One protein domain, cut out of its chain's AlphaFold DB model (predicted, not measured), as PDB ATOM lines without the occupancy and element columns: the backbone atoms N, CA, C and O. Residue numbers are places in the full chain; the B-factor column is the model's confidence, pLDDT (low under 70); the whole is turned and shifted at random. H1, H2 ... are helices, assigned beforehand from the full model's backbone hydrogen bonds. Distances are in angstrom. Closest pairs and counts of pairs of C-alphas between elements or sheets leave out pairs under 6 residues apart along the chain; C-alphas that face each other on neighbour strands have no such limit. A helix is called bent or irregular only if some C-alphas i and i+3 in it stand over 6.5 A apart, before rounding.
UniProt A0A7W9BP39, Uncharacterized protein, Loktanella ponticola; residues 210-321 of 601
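This is residues 210 to 321 of the 601 residues of an uncharacterized protein of Loktanella ponticola (UniProt A0A7W9BP39). A hairpin of two helices, H3 and H4, makes the core; H2 crosses H4 on one side of it, and a second hairpin, H5 and H6, packs on the other side through H6. Short H1 sits at the far end beyond H2, and of the long link between H1 and H2, residues 235 to 237 stick out with residues 238 to 240 of H2. The printed part has 112 residues with six named helices, H1 to H6 in chain order, and no named strand: the class is all helix. The whole is compact and rounded, with a radius of gyration of the C-alphas of 13.3 A and spans of 36 by 28 by 27 A.

Start at H1, residues 212 to 218, which forms a hairpin with H2, residues 238 to 252, at a steep tilt of 44 degrees, opposite ways; their closest C-alphas, Leu 213 and Leu 251, are 7.2 A apart. H2 touches H4, residues 272 to 287, at a steep tilt of 54 degrees, the same way; their closest C-alphas, Val 245 and Val 281, are 5.3 A apart. H2 and H3, residues 256 to 269, only just touch, and only at the corner, with 3 pairs of C-alphas within 8 A. H3 and H4 form a hairpin at a shallow tilt of 16 degrees; look at the closest C-alphas, Leu 263 and Ala 282, 5.8 A apart. H6, residues 306 to 319, touches H3 with residues 307 to 312 alone; the closest C-alphas, Trp 268 and Val 308, are 5.3 A apart. H6 also touches H4, closest at the C-alphas of Ala 283 and Leu 315, 6.4 A. H5, residues 293 to 301, forms a hairpin with H6 at a shallow tilt of 25 degrees, closest at the C-alphas of Leu 301 and Arg 309, 4.6 A. H1 is apart from H3, H4, H5 and H6. Every O i to N i+4 pair is within hydrogen-bond range in H1, H2, H3, H5 and H6, and 10 of 12 in H4.

Find C-alpha 212 at (146.306, 264.300, 138.439), where H1 begins. H2 runs 21.3 A, H3 19.6 A, H4 22.3 A and H6 20.2 A. H4 is irregular, with C-alphas 273 and 276 8.5 A apart, and has a kink of 29 degrees near residue 279. H6 ends at C-alpha 319, (171.227, 272.270, 148.488).

The C-alphas of Glu 210 and Asp 321, the two farthest apart, are 41.0 A apart. The printed part has no cut. The link from H1 to H2 is long, 19 residues; the other links are tight. Mean pLDDT of the printed part is 76.8, and 32 residues are under 70, among them 233 to 243 and 288 to 294.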
ATOM      1  N   GLU A 210     139.508 260.720 138.768       53.72
ATOM      2  CA  GLU A 210     140.747 260.930 138.003       53.72
ATOM      3  C   GLU A 210     141.577 262.088 138.586       53.72
ATOM      4  O   GLU A 210     141.533 263.223 138.112       53.72
ATOM      5  N   ASP A 211     142.345 261.798 139.631       75.06
ATOM      6  CA  ASP A 211     143.285 262.744 140.229       75.06
ATOM      7  C   ASP A 211     144.597 262.825 139.426       75.06
ATOM      8  O   ASP A 211     145.251 261.812 139.147       75.06
ATOM      9  N   ASP A 212     145.029 264.045 139.104       81.00
ATOM     10  CA  ASP A 212     146.306 264.300 138.439       81.00
ATOM     11  C   ASP A 212     147.505 263.827 139.280       81.00
ATOM     12  O   ASP A 212     148.499 263.387 138.709       81.00
ATOM     13  N   LEU A 213     147.413 263.809 140.617       85.50
ATOM     14  CA  LEU A 213     148.429 263.190 141.483       85.50
ATOM     15  C   LEU A 213     148.517 261.671 141.277       85.50
ATOM     16  O   LEU A 213     149.618 261.120 141.271       85.50
ATOM     17  N   ILE A 214     147.384 260.985 141.091       84.25
ATOM     18  CA  ILE A 214     147.362 259.540 140.827       84.25
ATOM     19  C   ILE A 214     148.017 259.264 139.473       84.25
ATOM     20  O   ILE A 214     148.973 258.488 139.432       84.25
ATOM     21  N   ARG A 215     147.581 259.962 138.415       84.06
ATOM     22  CA  ARG A 215     148.149 259.868 137.057       84.06
ATOM     23  C   ARG A 215     149.656 260.139 137.038       84.06
ATOM     24  O   ARG A 215     150.423 259.398 136.425       84.06
ATOM     25  N   LEU A 216     150.098 261.183 137.738       86.50
ATOM     26  CA  LEU A 216     151.504 261.568 137.779       86.50
ATOM     27  C   LEU A 216     152.362 260.528 138.509       86.50
ATOM     28  O   LEU A 216     153.461 260.208 138.057       86.50
ATOM     29  N   LEU A 217     151.851 259.935 139.589       86.56
ATOM     30  CA  LEU A 217     152.525 258.837 140.283       86.56
ATOM     31  C   LEU A 217     152.492 257.507 139.507       86.56
ATOM     32  O   LEU A 217     153.343 256.664 139.775       86.56
ATOM     33  N   ASP A 218     151.593 257.317 138.530       84.81
ATOM     34  CA  ASP A 218     151.596 256.137 137.641       84.81
ATOM     35  C   ASP A 218     152.666 256.228 136.556       84.81
ATOM     36  O   ASP A 218     153.195 255.207 136.120       84.81
ATOM     37  N   SER A 219     153.057 257.445 136.171       84.44
ATOM     38  CA  SER A 219     154.206 257.664 135.289       84.44
ATOM     39  C   SER A 219     155.552 257.301 135.942       84.44
ATOM     40  O   SER A 219     156.543 257.060 135.247       84.44
ATOM     41  N   LEU A 220     155.597 257.240 137.280       83.75
ATOM     42  CA  LEU A 220     156.795 256.965 138.062       83.75
ATOM     43  C   LEU A 220     156.805 255.492 138.522       83.75
ATOM     44  O   LEU A 220     155.915 255.065 139.249       83.75
ATOM     45  N   PRO A 221     157.831 254.693 138.180       81.38
ATOM     46  CA  PRO A 221     158.049 253.374 138.772       81.38
ATOM     47  C   PRO A 221     158.122 253.394 140.314       81.38
ATOM     48  O   PRO A 221     159.179 253.624 140.908       81.38
ATOM     49  N   MET A 222     156.996 253.105 140.969       83.06
ATOM     50  CA  MET A 222     156.861 253.029 142.428       83.06
ATOM     51  C   MET A 222     157.027 251.595 142.948       83.06
ATOM     52  O   MET A 222     156.672 250.620 142.296       83.06
ATOM     53  N   ARG A 223     157.544 251.455 144.171       78.38
ATOM     54  CA  ARG A 223     157.813 250.172 144.846       78.38
ATOM     55  C   ARG A 223     156.552 249.360 145.168       78.38
ATOM     56  O   ARG A 223     156.649 248.145 145.333       78.38
ATOM     57  N   TRP A 224     155.406 250.028 145.308       73.69
ATOM     58  CA  TRP A 224     154.152 249.428 145.788       73.69
ATOM     59  C   TRP A 224     153.030 249.404 144.750       73.69
ATOM     60  O   TRP A 224     152.116 248.590 144.889       73.69
ATOM     61  N   ARG A 225     153.122 250.216 143.688       72.69
ATOM     62  CA  ARG A 225     152.214 250.108 142.544       72.69
ATOM     63  C   ARG A 225     152.597 248.892 141.702       72.69
ATOM     64  O   ARG A 225     153.758 248.689 141.360       72.69
ATOM     65  N   ASN A 226     151.599 248.070 141.383       62.34
ATOM     66  CA  ASN A 226     151.746 246.945 140.453       62.34
ATOM     67  C   ASN A 226     151.588 247.384 138.985       62.34
ATOM     68  O   ASN A 226     151.944 246.620 138.085       62.34
ATOM     69  N   LEU A 227     151.047 248.586 138.762       64.19
ATOM     70  CA  LEU A 227     150.966 249.225 137.458       64.19
ATOM     71  C   LEU A 227     152.385 249.458 136.929       64.19
ATOM     72  O   LEU A 227     153.253 249.992 137.620       64.19
ATOM     73  N   ARG A 228     152.627 249.011 135.697       61.12
ATOM     74  CA  ARG A 228     153.759 249.496 134.909       61.12
ATOM     75  C   ARG A 228     153.279 250.779 134.231       61.12
ATOM     76  O   ARG A 228     152.168 250.736 133.708       61.12
ATOM     77  N   PRO A 229     154.073 251.859 134.193       66.69
ATOM     78  CA  PRO A 229     153.731 252.993 133.350       66.69
ATOM     79  C   PRO A 229     153.616 252.528 131.890       66.69
ATOM     80  O   PRO A 229     154.356 251.631 131.470       66.69
ATOM     81  N   ASP A 230     152.737 253.156 131.105       69.19
ATOM     82  CA  ASP A 230     152.517 252.815 129.685       69.19
ATOM     83  C   ASP A 230     153.755 253.051 128.794       69.19
ATOM     84  O   ASP A 230     153.795 252.656 127.626       69.19
ATOM     85  N   PHE A 231     154.792 253.677 129.351       69.94
ATOM     86  CA  PHE A 231     156.085 253.925 128.733       69.94
ATOM     87  C   PHE A 231     157.234 253.586 129.696       69.94
ATOM     88  O   PHE A 231     157.132 253.743 130.911       69.94
ATOM     89  N   ASP A 232     158.375 253.149 129.164       73.25
ATOM     90  CA  ASP A 232     159.578 252.971 129.981       73.25
ATOM     91  C   ASP A 232     160.239 254.336 130.233       73.25
ATOM     92  O   ASP A 232     160.854 254.921 129.340       73.25
ATOM     93  N   LEU A 233     160.114 254.844 131.461       66.56
ATOM     94  CA  LEU A 233     160.693 256.117 131.903       66.56
ATOM     95  C   LEU A 233     162.235 256.161 131.799       66.56
ATOM     96  O   LEU A 233     162.813 257.235 131.602       66.56
ATOM     97  N   ILE A 234     162.913 255.009 131.886       61.50
ATOM     98  CA  ILE A 234     164.369 254.912 131.690       61.50
ATOM     99  C   ILE A 234     164.701 255.094 130.204       61.50
ATOM    100  O   ILE A 234     165.638 255.813 129.870       61.50
ATOM    101  N   ALA A 235     163.904 254.494 129.317       54.22
ATOM    102  CA  ALA A 235     164.056 254.582 127.861       54.22
ATOM    103  C   ALA A 235     163.289 255.758 127.209       54.22
ATOM    104  O   ALA A 235     163.149 255.797 125.984       54.22
ATOM    105  N   SER A 236     162.774 256.690 128.015       53.94
ATOM    106  CA  SER A 236     162.103 257.918 127.566       53.94
ATOM    107  C   SER A 236     163.100 259.041 127.291       53.94
ATOM    108  O   SER A 236     164.237 258.996 127.765       53.94
ATOM    109  N   THR A 237     162.671 260.075 126.565       47.75
ATOM    110  CA  THR A 237     163.559 261.189 126.201       47.75
ATOM    111  C   THR A 237     163.893 262.078 127.416       47.75
ATOM    112  O   THR A 237     163.137 262.103 128.400       47.75
ATOM    113  N   PRO A 238     165.001 262.843 127.380       49.38
ATOM    114  CA  PRO A 238     165.325 263.851 128.391       49.38
ATOM    115  C   PRO A 238     164.217 264.892 128.562       49.38
ATOM    116  O   PRO A 238     163.915 265.278 129.686       49.38
ATOM    117  N   GLU A 239     163.578 265.307 127.469       54.62
ATOM    118  CA  GLU A 239     162.488 266.282 127.459       54.62
ATOM    119  C   GLU A 239     161.204 265.707 128.067       54.62
ATOM    120  O   GLU A 239     160.533 266.409 128.816       54.62
ATOM    121  N   VAL A 240     160.888 264.428 127.824       61.47
ATOM    122  CA  VAL A 240     159.768 263.734 128.491       61.47
ATOM    123  C   VAL A 240     160.021 263.635 129.998       61.47
ATOM    124  O   VAL A 240     159.136 263.945 130.796       61.47
ATOM    125  N   ARG A 241     161.248 263.284 130.408       69.38
ATOM    126  CA  ARG A 241     161.653 263.294 131.825       69.38
ATOM    127  C   ARG A 241     161.592 264.696 132.443       69.38
ATOM    128  O   ARG A 241     161.142 264.829 133.577       69.38
ATOM    129  N   ALA A 242     162.017 265.732 131.724       58.56
ATOM    130  CA  ALA A 242     161.999 267.115 132.203       58.56
ATOM    131  C   ALA A 242     160.576 267.693 132.284       58.56
ATOM    132  O   ALA A 242     160.263 268.390 133.247       58.56
ATOM    133  N   ALA A 243     159.702 267.364 131.327       69.50
ATOM    134  CA  ALA A 243     158.279 267.685 131.387       69.50
ATOM    135  C   ALA A 243     157.629 267.028 132.611       69.50
ATOM    136  O   ALA A 243     156.964 267.713 133.382       69.50
ATOM    137  N   LEU A 244     157.928 265.749 132.867       78.25
ATOM    138  CA  LEU A 244     157.448 265.049 134.057       78.25
ATOM    139  C   LEU A 244     157.947 265.696 135.366       78.25
ATOM    140  O   LEU A 244     157.163 265.897 136.290       78.25
ATOM    141  N   VAL A 245     159.226 266.087 135.449       77.12
ATOM    142  CA  VAL A 245     159.756 266.859 136.595       77.12
ATOM    143  C   VAL A 245     159.007 268.189 136.761       77.12
ATOM    144  O   VAL A 245     158.641 268.550 137.879       77.12
ATOM    145  N   ALA A 246     158.735 268.907 135.669       74.19
ATOM    146  CA  ALA A 246     157.990 270.164 135.701       74.19
ATOM    147  C   ALA A 246     156.519 269.972 136.116       74.19
ATOM    148  O   ALA A 246     155.977 270.812 136.834       74.19
ATOM    149  N   ASP A 247     155.888 268.861 135.728       84.12
ATOM    150  CA  ASP A 247     154.550 268.472 136.174       84.12
ATOM    151  C   ASP A 247     154.533 268.149 137.682       84.12
ATOM    152  O   ASP A 247     153.640 268.619 138.389       84.12
ATOM    153  N   PHE A 248     155.554 267.455 138.207       83.94
ATOM    154  CA  PHE A 248     155.736 267.227 139.652       83.94
ATOM    155  C   PHE A 248     155.896 268.539 140.429       83.94
ATOM    156  O   PHE A 248     155.209 268.750 141.430       83.94
ATOM    157  N   VAL A 249     156.739 269.458 139.951       82.38
ATOM    158  CA  VAL A 249     156.893 270.787 140.566       82.38
ATOM    159  C   VAL A 249     155.572 271.568 140.510       82.38
ATOM    160  O   VAL A 249     155.135 272.091 141.540       82.38
ATOM    161  N   ARG A 250     154.879 271.585 139.358       83.31
ATOM    162  CA  ARG A 250     153.565 272.237 139.195       83.31
ATOM    163  C   ARG A 250     152.530 271.694 140.181       83.31
ATOM    164  O   ARG A 250     151.791 272.491 140.753       83.31
ATOM    165  N   LEU A 251     152.493 270.376 140.387       83.31
ATOM    166  CA  LEU A 251     151.545 269.714 141.283       83.31
ATOM    167  C   LEU A 251     151.761 270.089 142.759       83.31
ATOM    168  O   LEU A 251     150.785 270.279 143.480       83.31
ATOM    169  N   THR A 252     153.010 270.261 143.216       78.69
ATOM    170  CA  THR A 252     153.259 270.760 144.588       78.69
ATOM    171  C   THR A 252     152.787 272.203 144.782       78.69
ATOM    172  O   THR A 252     152.269 272.560 145.843       78.69
ATOM    173  N   GLY A 253     152.930 273.034 143.743       68.56
ATOM    174  CA  GLY A 253     152.428 274.402 143.704       68.56
ATOM    175  C   GLY A 253     152.798 275.228 144.944       68.56
ATOM    176  O   GLY A 253     153.940 275.243 145.411       68.56
ATOM    177  N   LYS A 254     151.805 275.938 145.491       62.03
ATOM    178  CA  LYS A 254     151.964 276.764 146.700       62.03
ATOM    179  C   LYS A 254     151.701 276.020 148.016       62.03
ATOM    180  O   LYS A 254     151.926 276.623 149.060       62.03
ATOM    181  N   SER A 255     151.241 274.764 148.004       83.12
ATOM    182  CA  SER A 255     150.982 274.039 149.254       83.12
ATOM    183  C   SER A 255     152.269 273.416 149.795       83.12
ATOM    184  O   SER A 255     152.802 272.455 149.243       83.12
ATOM    185  N   GLU A 256     152.755 273.961 150.908       82.19
ATOM    186  CA  GLU A 256     153.891 273.429 151.669       82.19
ATOM    187  C   GLU A 256     153.619 272.007 152.190       82.19
ATOM    188  O   GLU A 256     154.509 271.153 152.164       82.19
ATOM    189  N   ASN A 257     152.369 271.716 152.568       85.44
ATOM    190  CA  ASN A 257     151.921 270.382 152.964       85.44
ATOM    191  C   ASN A 257     152.011 269.388 151.800       85.44
ATOM    192  O   ASN A 257     152.610 268.327 151.961       85.44
ATOM    193  N   MET A 258     151.448 269.726 150.629       87.25
ATOM    194  CA  MET A 258     151.514 268.871 149.435       87.25
ATOM    195  C   MET A 258     152.963 268.665 148.988       87.25
ATOM    196  O   MET A 258     153.354 267.545 148.673       87.25
ATOM    197  N   ARG A 259     153.790 269.720 149.021       86.44
ATOM    198  CA  ARG A 259     155.227 269.642 148.716       86.44
ATOM    199  C   ARG A 259     155.948 268.664 149.643       86.44
ATOM    200  O   ARG A 259     156.654 267.780 149.165       86.44
ATOM    201  N   SER A 260     155.719 268.780 150.950       88.69
ATOM    202  CA  SER A 260     156.315 267.908 151.969       88.69
ATOM    203  C   SER A 260     155.843 266.458 151.835       88.69
ATOM    204  O   SER A 260     156.651 265.530 151.874       88.69
ATOM    205  N   ALA A 261     154.542 266.262 151.615       89.75
ATOM    206  CA  ALA A 261     153.929 264.963 151.386       89.75
ATOM    207  C   ALA A 261     154.492 264.264 150.141       89.75
ATOM    208  O   ALA A 261     154.875 263.095 150.214       89.75
ATOM    209  N   LEU A 262     154.569 264.981 149.016       90.56
ATOM    210  CA  LEU A 262     155.050 264.457 147.740       90.56
ATOM    211  C   LEU A 262     156.549 264.156 147.778       90.56
ATOM    212  O   LEU A 262     156.962 263.105 147.291       90.56
ATOM    213  N   LEU A 263     157.343 265.003 148.440       90.94
ATOM    214  CA  LEU A 263     158.757 264.737 148.695       90.94
ATOM    215  C   LEU A 263     158.944 263.459 149.532       90.94
ATOM    216  O   LEU A 263     159.709 262.581 149.140       90.94
ATOM    217  N   GLU A 264     158.208 263.298 150.637       92.75
ATOM    218  CA  GLU A 264     158.262 262.080 151.461       92.75
ATOM    219  C   GLU A 264     157.847 260.828 150.669       92.75
ATOM    220  O   GLU A 264     158.563 259.825 150.682       92.75
ATOM    221  N   GLY A 265     156.727 260.892 149.938       92.00
ATOM    222  CA  GLY A 265     156.219 259.788 149.118       92.00
ATOM    223  C   GLY A 265     157.206 259.357 148.028       92.00
ATOM    224  O   GLY A 265     157.532 258.175 147.921       92.00
ATOM    225  N   ILE A 266     157.760 260.305 147.267       92.12
ATOM    226  CA  ILE A 266     158.756 260.034 146.217       92.12
ATOM    227  C   ILE A 266     160.035 259.442 146.823       92.12
ATOM    228  O   ILE A 266     160.501 258.388 146.379       92.12
ATOM    229  N   LEU A 267     160.573 260.047 147.888       92.94
ATOM    230  CA  LEU A 267     161.800 259.568 148.529       92.94
ATOM    231  C   LEU A 267     161.637 258.220 149.239       92.94
ATOM    232  O   LEU A 267     162.623 257.500 149.405       92.94
ATOM    233  N   TRP A 268     160.426 257.827 149.628       92.94
ATOM    234  CA  TRP A 268     160.181 256.534 150.268       92.94
ATOM    235  C   TRP A 268     159.773 255.434 149.289       92.94
ATOM    236  O   TRP A 268     160.120 254.263 149.484       92.94
ATOM    237  N   HIS A 269     159.002 255.771 148.261       90.75
ATOM    238  CA  HIS A 269     158.309 254.791 147.430       90.75
ATOM    239  C   HIS A 269     158.786 254.780 145.974       90.75
ATOM    240  O   HIS A 269     158.585 253.766 145.308       90.75
ATOM    241  N   GLY A 270     159.521 255.798 145.514       88.94
ATOM    242  CA  GLY A 270     160.219 255.776 144.226       88.94
ATOM    243  C   GLY A 270     161.231 254.629 144.143       88.94
ATOM    244  O   GLY A 270     162.067 254.455 145.039       88.94
ATOM    245  N   SER A 271     161.140 253.822 143.080       84.12
ATOM    246  CA  SER A 271     161.893 252.572 142.926       84.12
ATOM    247  C   SER A 271     163.409 252.779 142.881       84.12
ATOM    248  O   SER A 271     163.924 253.646 142.180       84.12
ATOM    249  N   GLU A 272     164.136 251.899 143.568       78.75
ATOM    250  CA  GLU A 272     165.608 251.839 143.591       78.75
ATOM    251  C   GLU A 272     166.219 251.642 142.183       78.75
ATOM    252  O   GLU A 272     167.384 251.954 141.963       78.75
ATOM    253  N   ARG A 273     165.432 251.178 141.196       72.75
ATOM    254  CA  ARG A 273     165.863 251.047 139.787       72.75
ATOM    255  C   ARG A 273     165.976 252.377 139.036       72.75
ATOM    256  O   ARG A 273     166.595 252.408 137.978       72.75
ATOM    257  N   ILE A 274     165.357 253.437 139.552       74.81
ATOM    258  CA  ILE A 274     165.330 254.781 138.958       74.81
ATOM    259  C   ILE A 274     165.756 255.850 139.972       74.81
ATOM    260  O   ILE A 274     165.314 256.992 139.895       74.81
ATOM    261  N   ASP A 275     166.605 255.470 140.932       78.19
ATOM    262  CA  ASP A 275     167.009 256.300 142.072       78.19
ATOM    263  C   ASP A 275     167.498 257.697 141.649       78.19
ATOM    264  O   ASP A 275     167.068 258.700 142.204       78.19
ATOM    265  N   GLU A 276     168.286 257.777 140.575       71.25
ATOM    266  CA  GLU A 276     168.783 259.026 139.983       71.25
ATOM    267  C   GLU A 276     167.659 259.964 139.499       71.25
ATOM    268  O   GLU A 276     167.718 261.172 139.729       71.25
ATOM    269  N   PHE A 277     166.585 259.433 138.904       75.88
ATOM    270  CA  PHE A 277     165.424 260.241 138.520       75.88
ATOM    271  C   PHE A 277     164.532 260.591 139.722       75.88
ATOM    272  O   PHE A 277     164.067 261.722 139.824       75.88
ATOM    273  N   VAL A 278     164.355 259.665 140.672       85.06
ATOM    274  CA  VAL A 278     163.647 259.910 141.948       85.06
ATOM    275  C   VAL A 278     164.299 261.067 142.712       85.06
ATOM    276  O   VAL A 278     163.609 261.977 143.166       85.06
ATOM    277  N   MET A 279     165.632 261.074 142.781       83.31
ATOM    278  CA  MET A 279     166.429 262.153 143.361       83.31
ATOM    279  C   MET A 279     166.356 263.449 142.541       83.31
ATOM    280  O   MET A 279     166.322 264.523 143.130       83.31
ATOM    281  N   THR A 280     166.267 263.372 141.208       76.25
ATOM    282  CA  THR A 280     166.120 264.550 140.326       76.25
ATOM    283  C   THR A 280     164.773 265.253 140.527       76.25
ATOM    284  O   THR A 280     164.735 266.471 140.690       76.25
ATOM    285  N   VAL A 281     163.666 264.499 140.571       81.88
ATOM    286  CA  VAL A 281     162.328 265.044 140.877       81.88
ATOM    287  C   VAL A 281     162.309 265.643 142.286       81.88
ATOM    288  O   VAL A 281     161.818 266.751 142.483       81.88
ATOM    289  N   ALA A 282     162.881 264.939 143.265       86.75
ATOM    290  CA  ALA A 282     162.926 265.393 144.650       86.75
ATOM    291  C   ALA A 282     163.780 266.664 144.847       86.75
ATOM    292  O   ALA A 282     163.379 267.542 145.608       86.75
ATOM    293  N   ALA A 283     164.905 266.799 144.134       79.94
ATOM    294  CA  ALA A 283     165.710 268.021 144.117       79.94
ATOM    295  C   ALA A 283     164.929 269.200 143.516       79.94
ATOM    296  O   ALA A 283     164.789 270.226 144.170       79.94
ATOM    297  N   ALA A 284     164.305 269.024 142.346       76.44
ATOM    298  CA  ALA A 284     163.505 270.075 141.710       76.44
ATOM    299  C   ALA A 284     162.316 270.546 142.577       76.44
ATOM    300  O   ALA A 284     161.970 271.729 142.573       76.44
ATOM    301  N   ILE A 285     161.712 269.639 143.356       83.00
ATOM    302  CA  ILE A 285     160.679 269.962 144.358       83.00
ATOM    303  C   ILE A 285     161.243 270.808 145.518       83.00
ATOM    304  O   ILE A 285     160.523 271.654 146.052       83.00
ATOM    305  N   CYS A 286     162.510 270.618 145.901       78.44
ATOM    306  CA  CYS A 286     163.182 271.429 146.924       78.44
ATOM    307  C   CYS A 286     163.606 272.804 146.378       78.44
ATOM    308  O   CYS A 286     163.296 273.824 146.995       78.44
ATOM    309  N   ASP A 287     164.251 272.840 145.208       71.06
ATOM    310  CA  ASP A 287     164.786 274.057 144.572       71.06
ATOM    311  C   ASP A 287     163.690 275.090 144.263       71.06
ATOM    312  O   ASP A 287     163.910 276.298 144.345       71.06
ATOM    313  N   ALA A 288     162.468 274.623 143.981       65.00
ATOM    314  CA  ALA A 288     161.284 275.465 143.810       65.00
ATOM    315  C   ALA A 288     160.853 276.225 145.090       65.00
ATOM    316  O   ALA A 288     159.890 276.994 145.047       65.00
ATOM    317  N   SER A 289     161.522 276.010 146.230       61.66
ATOM    318  CA  SER A 289     161.153 276.542 147.546       61.66
ATOM    319  C   SER A 289     162.379 276.873 148.418       61.66
ATOM    320  O   SER A 289     162.482 276.400 149.556       61.66
ATOM    321  N   LEU A 290     163.281 277.709 147.884       50.31
ATOM    322  CA  LEU A 290     164.584 278.108 148.455       50.31
ATOM    323  C   LEU A 290     164.615 278.325 149.985       50.31
ATOM    324  O   LEU A 290     165.534 277.842 150.638       50.31
ATOM    325  N   ASP A 291     163.614 278.989 150.572       54.25
ATOM    326  CA  ASP A 291     163.596 279.316 152.011       54.25
ATOM    327  C   ASP A 291     163.143 278.161 152.936       54.25
ATOM    328  O   ASP A 291     163.265 278.265 154.157       54.25
ATOM    329  N   GLN A 292     162.584 277.069 152.394       52.72
ATOM    330  CA  GLN A 292     161.925 276.007 153.184       52.72
ATOM    331  C   GLN A 292     162.493 274.596 152.967       52.72
ATOM    332  O   GLN A 292     162.209 273.705 153.766       52.72
ATOM    333  N   GLY A 293     163.311 274.361 151.933       55.75
ATOM    334  CA  GLY A 293     163.825 273.017 151.619       55.75
ATOM    335  C   GLY A 293     164.510 272.313 152.804       55.75
ATOM    336  O   GLY A 293     164.299 271.119 153.014       55.75
ATOM    337  N   SER A 294     165.258 273.054 153.634       63.62
ATOM    338  CA  SER A 294     165.943 272.482 154.804       63.62
ATOM    339  C   SER A 294     164.981 271.922 155.852       63.62
ATOM    340  O   SER A 294     165.205 270.814 156.322       63.62
ATOM    341  N   SER A 295     163.901 272.628 156.217       73.88
ATOM    342  CA  SER A 295     163.044 272.214 157.343       73.88
ATOM    343  C   SER A 295     162.309 270.901 157.059       73.88
ATOM    344  O   SER A 295     162.195 270.041 157.937       73.88
ATOM    345  N   VAL A 296     161.873 270.707 155.811       81.31
ATOM    346  CA  VAL A 296     161.255 269.456 155.360       81.31
ATOM    347  C   VAL A 296     162.292 268.331 155.353       81.31
ATOM    348  O   VAL A 296     162.042 267.275 155.937       81.31
ATOM    349  N   LEU A 297     163.475 268.556 154.769       84.94
ATOM    350  CA  LEU A 297     164.555 267.563 154.742       84.94
ATOM    351  C   LEU A 297     165.013 267.167 156.152       84.94
ATOM    352  O   LEU A 297     165.225 265.982 156.405       84.94
ATOM    353  N   ASP A 298     165.075 268.112 157.090       86.25
ATOM    354  CA  ASP A 298     165.447 267.868 158.485       86.25
ATOM    355  C   ASP A 298     164.423 266.983 159.214       86.25
ATOM    356  O   ASP A 298     164.809 266.098 159.983       86.25
ATOM    357  N   SER A 299     163.126 267.110 158.906       86.69
ATOM    358  CA  SER A 299     162.114 266.151 159.381       86.69
ATOM    359  C   SER A 299     162.316 264.749 158.776       86.69
ATOM    360  O   SER A 299     162.185 263.733 159.466       86.69
ATOM    361  N   LEU A 300     162.731 264.674 157.506       90.56
ATOM    362  CA  LEU A 300     162.980 263.417 156.797       90.56
ATOM    363  C   LEU A 300     164.287 262.726 157.229       90.56
ATOM    364  O   LEU A 300     164.393 261.502 157.108       90.56
ATOM    365  N   LEU A 301     165.237 263.448 157.834       89.50
ATOM    366  CA  LEU A 301     166.395 262.859 158.521       89.50
ATOM    367  C   LEU A 301     165.998 262.043 159.765       89.50
ATOM    368  O   LEU A 301     166.717 261.112 160.125       89.50
ATOM    369  N   ALA A 302     164.848 262.319 160.389       89.44
ATOM    370  CA  ALA A 302     164.311 261.525 161.502       89.44
ATOM    371  C   ALA A 302     163.420 260.344 161.050       89.44
ATOM    372  O   ALA A 302     163.078 259.475 161.855       89.44
ATOM    373  N   HIS A 303     163.056 260.277 159.766       92.56
ATOM    374  CA  HIS A 303     162.055 259.346 159.238       92.56
ATOM    375  C   HIS A 303     162.409 257.857 159.486       92.56
ATOM    376  O   HIS A 303     163.566 257.467 159.295       92.56
ATOM    377  N   PRO A 304     161.461 256.962 159.853       89.12
ATOM    378  CA  PRO A 304     161.764 255.567 160.217       89.12
ATOM    379  C   PRO A 304     162.424 254.737 159.103       89.12
ATOM    380  O   PRO A 304     163.277 253.884 159.389       89.12
ATOM    381  N   SER A 305     162.099 255.003 157.834       88.88
ATOM    382  CA  SER A 305     162.740 254.343 156.688       88.88
ATOM    383  C   SER A 305     164.168 254.840 156.464       88.88
ATOM    384  O   SER A 305     164.395 256.016 156.187       88.88
ATOM    385  N   SER A 306     165.140 253.924 156.516       86.50
ATOM    386  CA  SER A 306     166.557 254.227 156.279       86.50
ATOM    387  C   SER A 306     166.850 254.727 154.862       86.50
ATOM    388  O   SER A 306     167.779 255.506 154.692       86.50
ATOM    389  N   LEU A 307     166.055 254.319 153.864       86.19
ATOM    390  CA  LEU A 307     166.187 254.805 152.485       86.19
ATOM    391  C   LEU A 307     165.832 256.296 152.388       86.19
ATOM    392  O   LEU A 307     166.570 257.057 151.772       86.19
ATOM    393  N   VAL A 308     164.761 256.720 153.072       90.81
ATOM    394  CA  VAL A 308     164.345 258.131 153.133       90.81
ATOM    395  C   VAL A 308     165.418 258.975 153.811       90.81
ATOM    396  O   VAL A 308     165.826 259.977 153.240       90.81
ATOM    397  N   ARG A 309     165.951 258.537 154.964       91.62
ATOM    398  CA  ARG A 309     167.031 259.267 155.655       91.62
ATOM    399  C   ARG A 309     168.273 259.448 154.779       91.62
ATOM    400  O   ARG A 309     168.855 260.525 154.774       91.62
ATOM    401  N   LEU A 310     168.673 258.413 154.033       85.44
ATOM    402  CA  LEU A 310     169.833 258.475 153.136       85.44
ATOM    403  C   LEU A 310     169.588 259.404 151.938       85.44
ATOM    404  O   LEU A 310     170.439 260.241 151.646       85.44
ATOM    405  N   ARG A 311     168.424 259.302 151.284       89.81
ATOM    406  CA  ARG A 311     168.047 260.186 150.170       89.81
ATOM    407  C   ARG A 311     167.891 261.647 150.628       89.81
ATOM    408  O   ARG A 311     168.431 262.541 149.986       89.81
ATOM    409  N   ALA A 312     167.255 261.900 151.773       89.19
ATOM    410  CA  ALA A 312     167.123 263.242 152.352       89.19
ATOM    411  C   ALA A 312     168.482 263.847 152.753       89.19
ATOM    412  O   ALA A 312     168.745 265.012 152.459       89.19
ATOM    413  N   ALA A 313     169.387 263.052 153.340       83.19
ATOM    414  CA  ALA A 313     170.756 263.486 153.630       83.19
ATOM    415  C   ALA A 313     171.559 263.808 152.357       83.19
ATOM    416  O   ALA A 313     172.377 264.725 152.370       83.19
ATOM    417  N   ALA A 314     171.325 263.082 151.260       79.38
ATOM    418  CA  ALA A 314     171.927 263.395 149.968       79.38
ATOM    419  C   ALA A 314     171.375 264.708 149.382       79.38
ATOM    420  O   ALA A 314     172.169 265.535 148.952       79.38
ATOM    421  N   LEU A 315     170.058 264.952 149.437       80.00
ATOM    422  CA  LEU A 315     169.466 266.227 149.001       80.00
ATOM    423  C   LEU A 315     169.955 267.422 149.826       80.00
ATOM    424  O   LEU A 315     170.334 268.438 149.251       80.00
ATOM    425  N   ARG A 316     170.023 267.303 151.160       79.19
ATOM    426  CA  ARG A 316     170.527 268.394 152.013       79.19
ATOM    427  C   ARG A 316     171.975 268.771 151.659       79.19
ATOM    428  O   ARG A 316     172.304 269.950 151.649       79.19
ATOM    429  N   ARG A 317     172.809 267.790 151.293       69.50
ATOM    430  CA  ARG A 317     174.193 267.983 150.809       69.50
ATOM    431  C   ARG A 317     174.313 268.467 149.356       69.50
ATOM    432  O   ARG A 317     175.424 268.713 148.905       69.50
ATOM    433  N   LEU A 318     173.207 268.541 148.616       65.62
ATOM    434  CA  LEU A 318     173.151 269.144 147.279       65.62
ATOM    435  C   LEU A 318     172.653 270.595 147.339       65.62
ATOM    436  O   LEU A 318     173.094 271.408 146.538       65.62
ATOM    437  N   GLY A 319     171.759 270.915 148.284       60.16
ATOM    438  CA  GLY A 319     171.227 272.270 148.488       60.16
ATOM    439  C   GLY A 319     172.046 273.163 149.430       60.16
ATOM    440  O   GLY A 319     171.833 274.372 149.449       60.16
ATOM    441  N   ALA A 320     172.968 272.598 150.214       49.97
ATOM    442  CA  ALA A 320     173.903 273.353 151.042       49.97
ATOM    443  C   ALA A 320     175.327 273.264 150.475       49.97
ATOM    444  O   ALA A 320     175.816 272.161 150.232       49.97
ATOM    445  N   ASP A 321     176.027 274.401 150.388       43.31
ATOM    446  CA  ASP A 321     177.473 274.494 150.102       43.31
ATOM    447  C   ASP A 321     178.345 273.967 151.279       43.31
ATOM    448  O   ASP A 321     179.410 274.506 151.590       43.31
TER     449      ASP A 321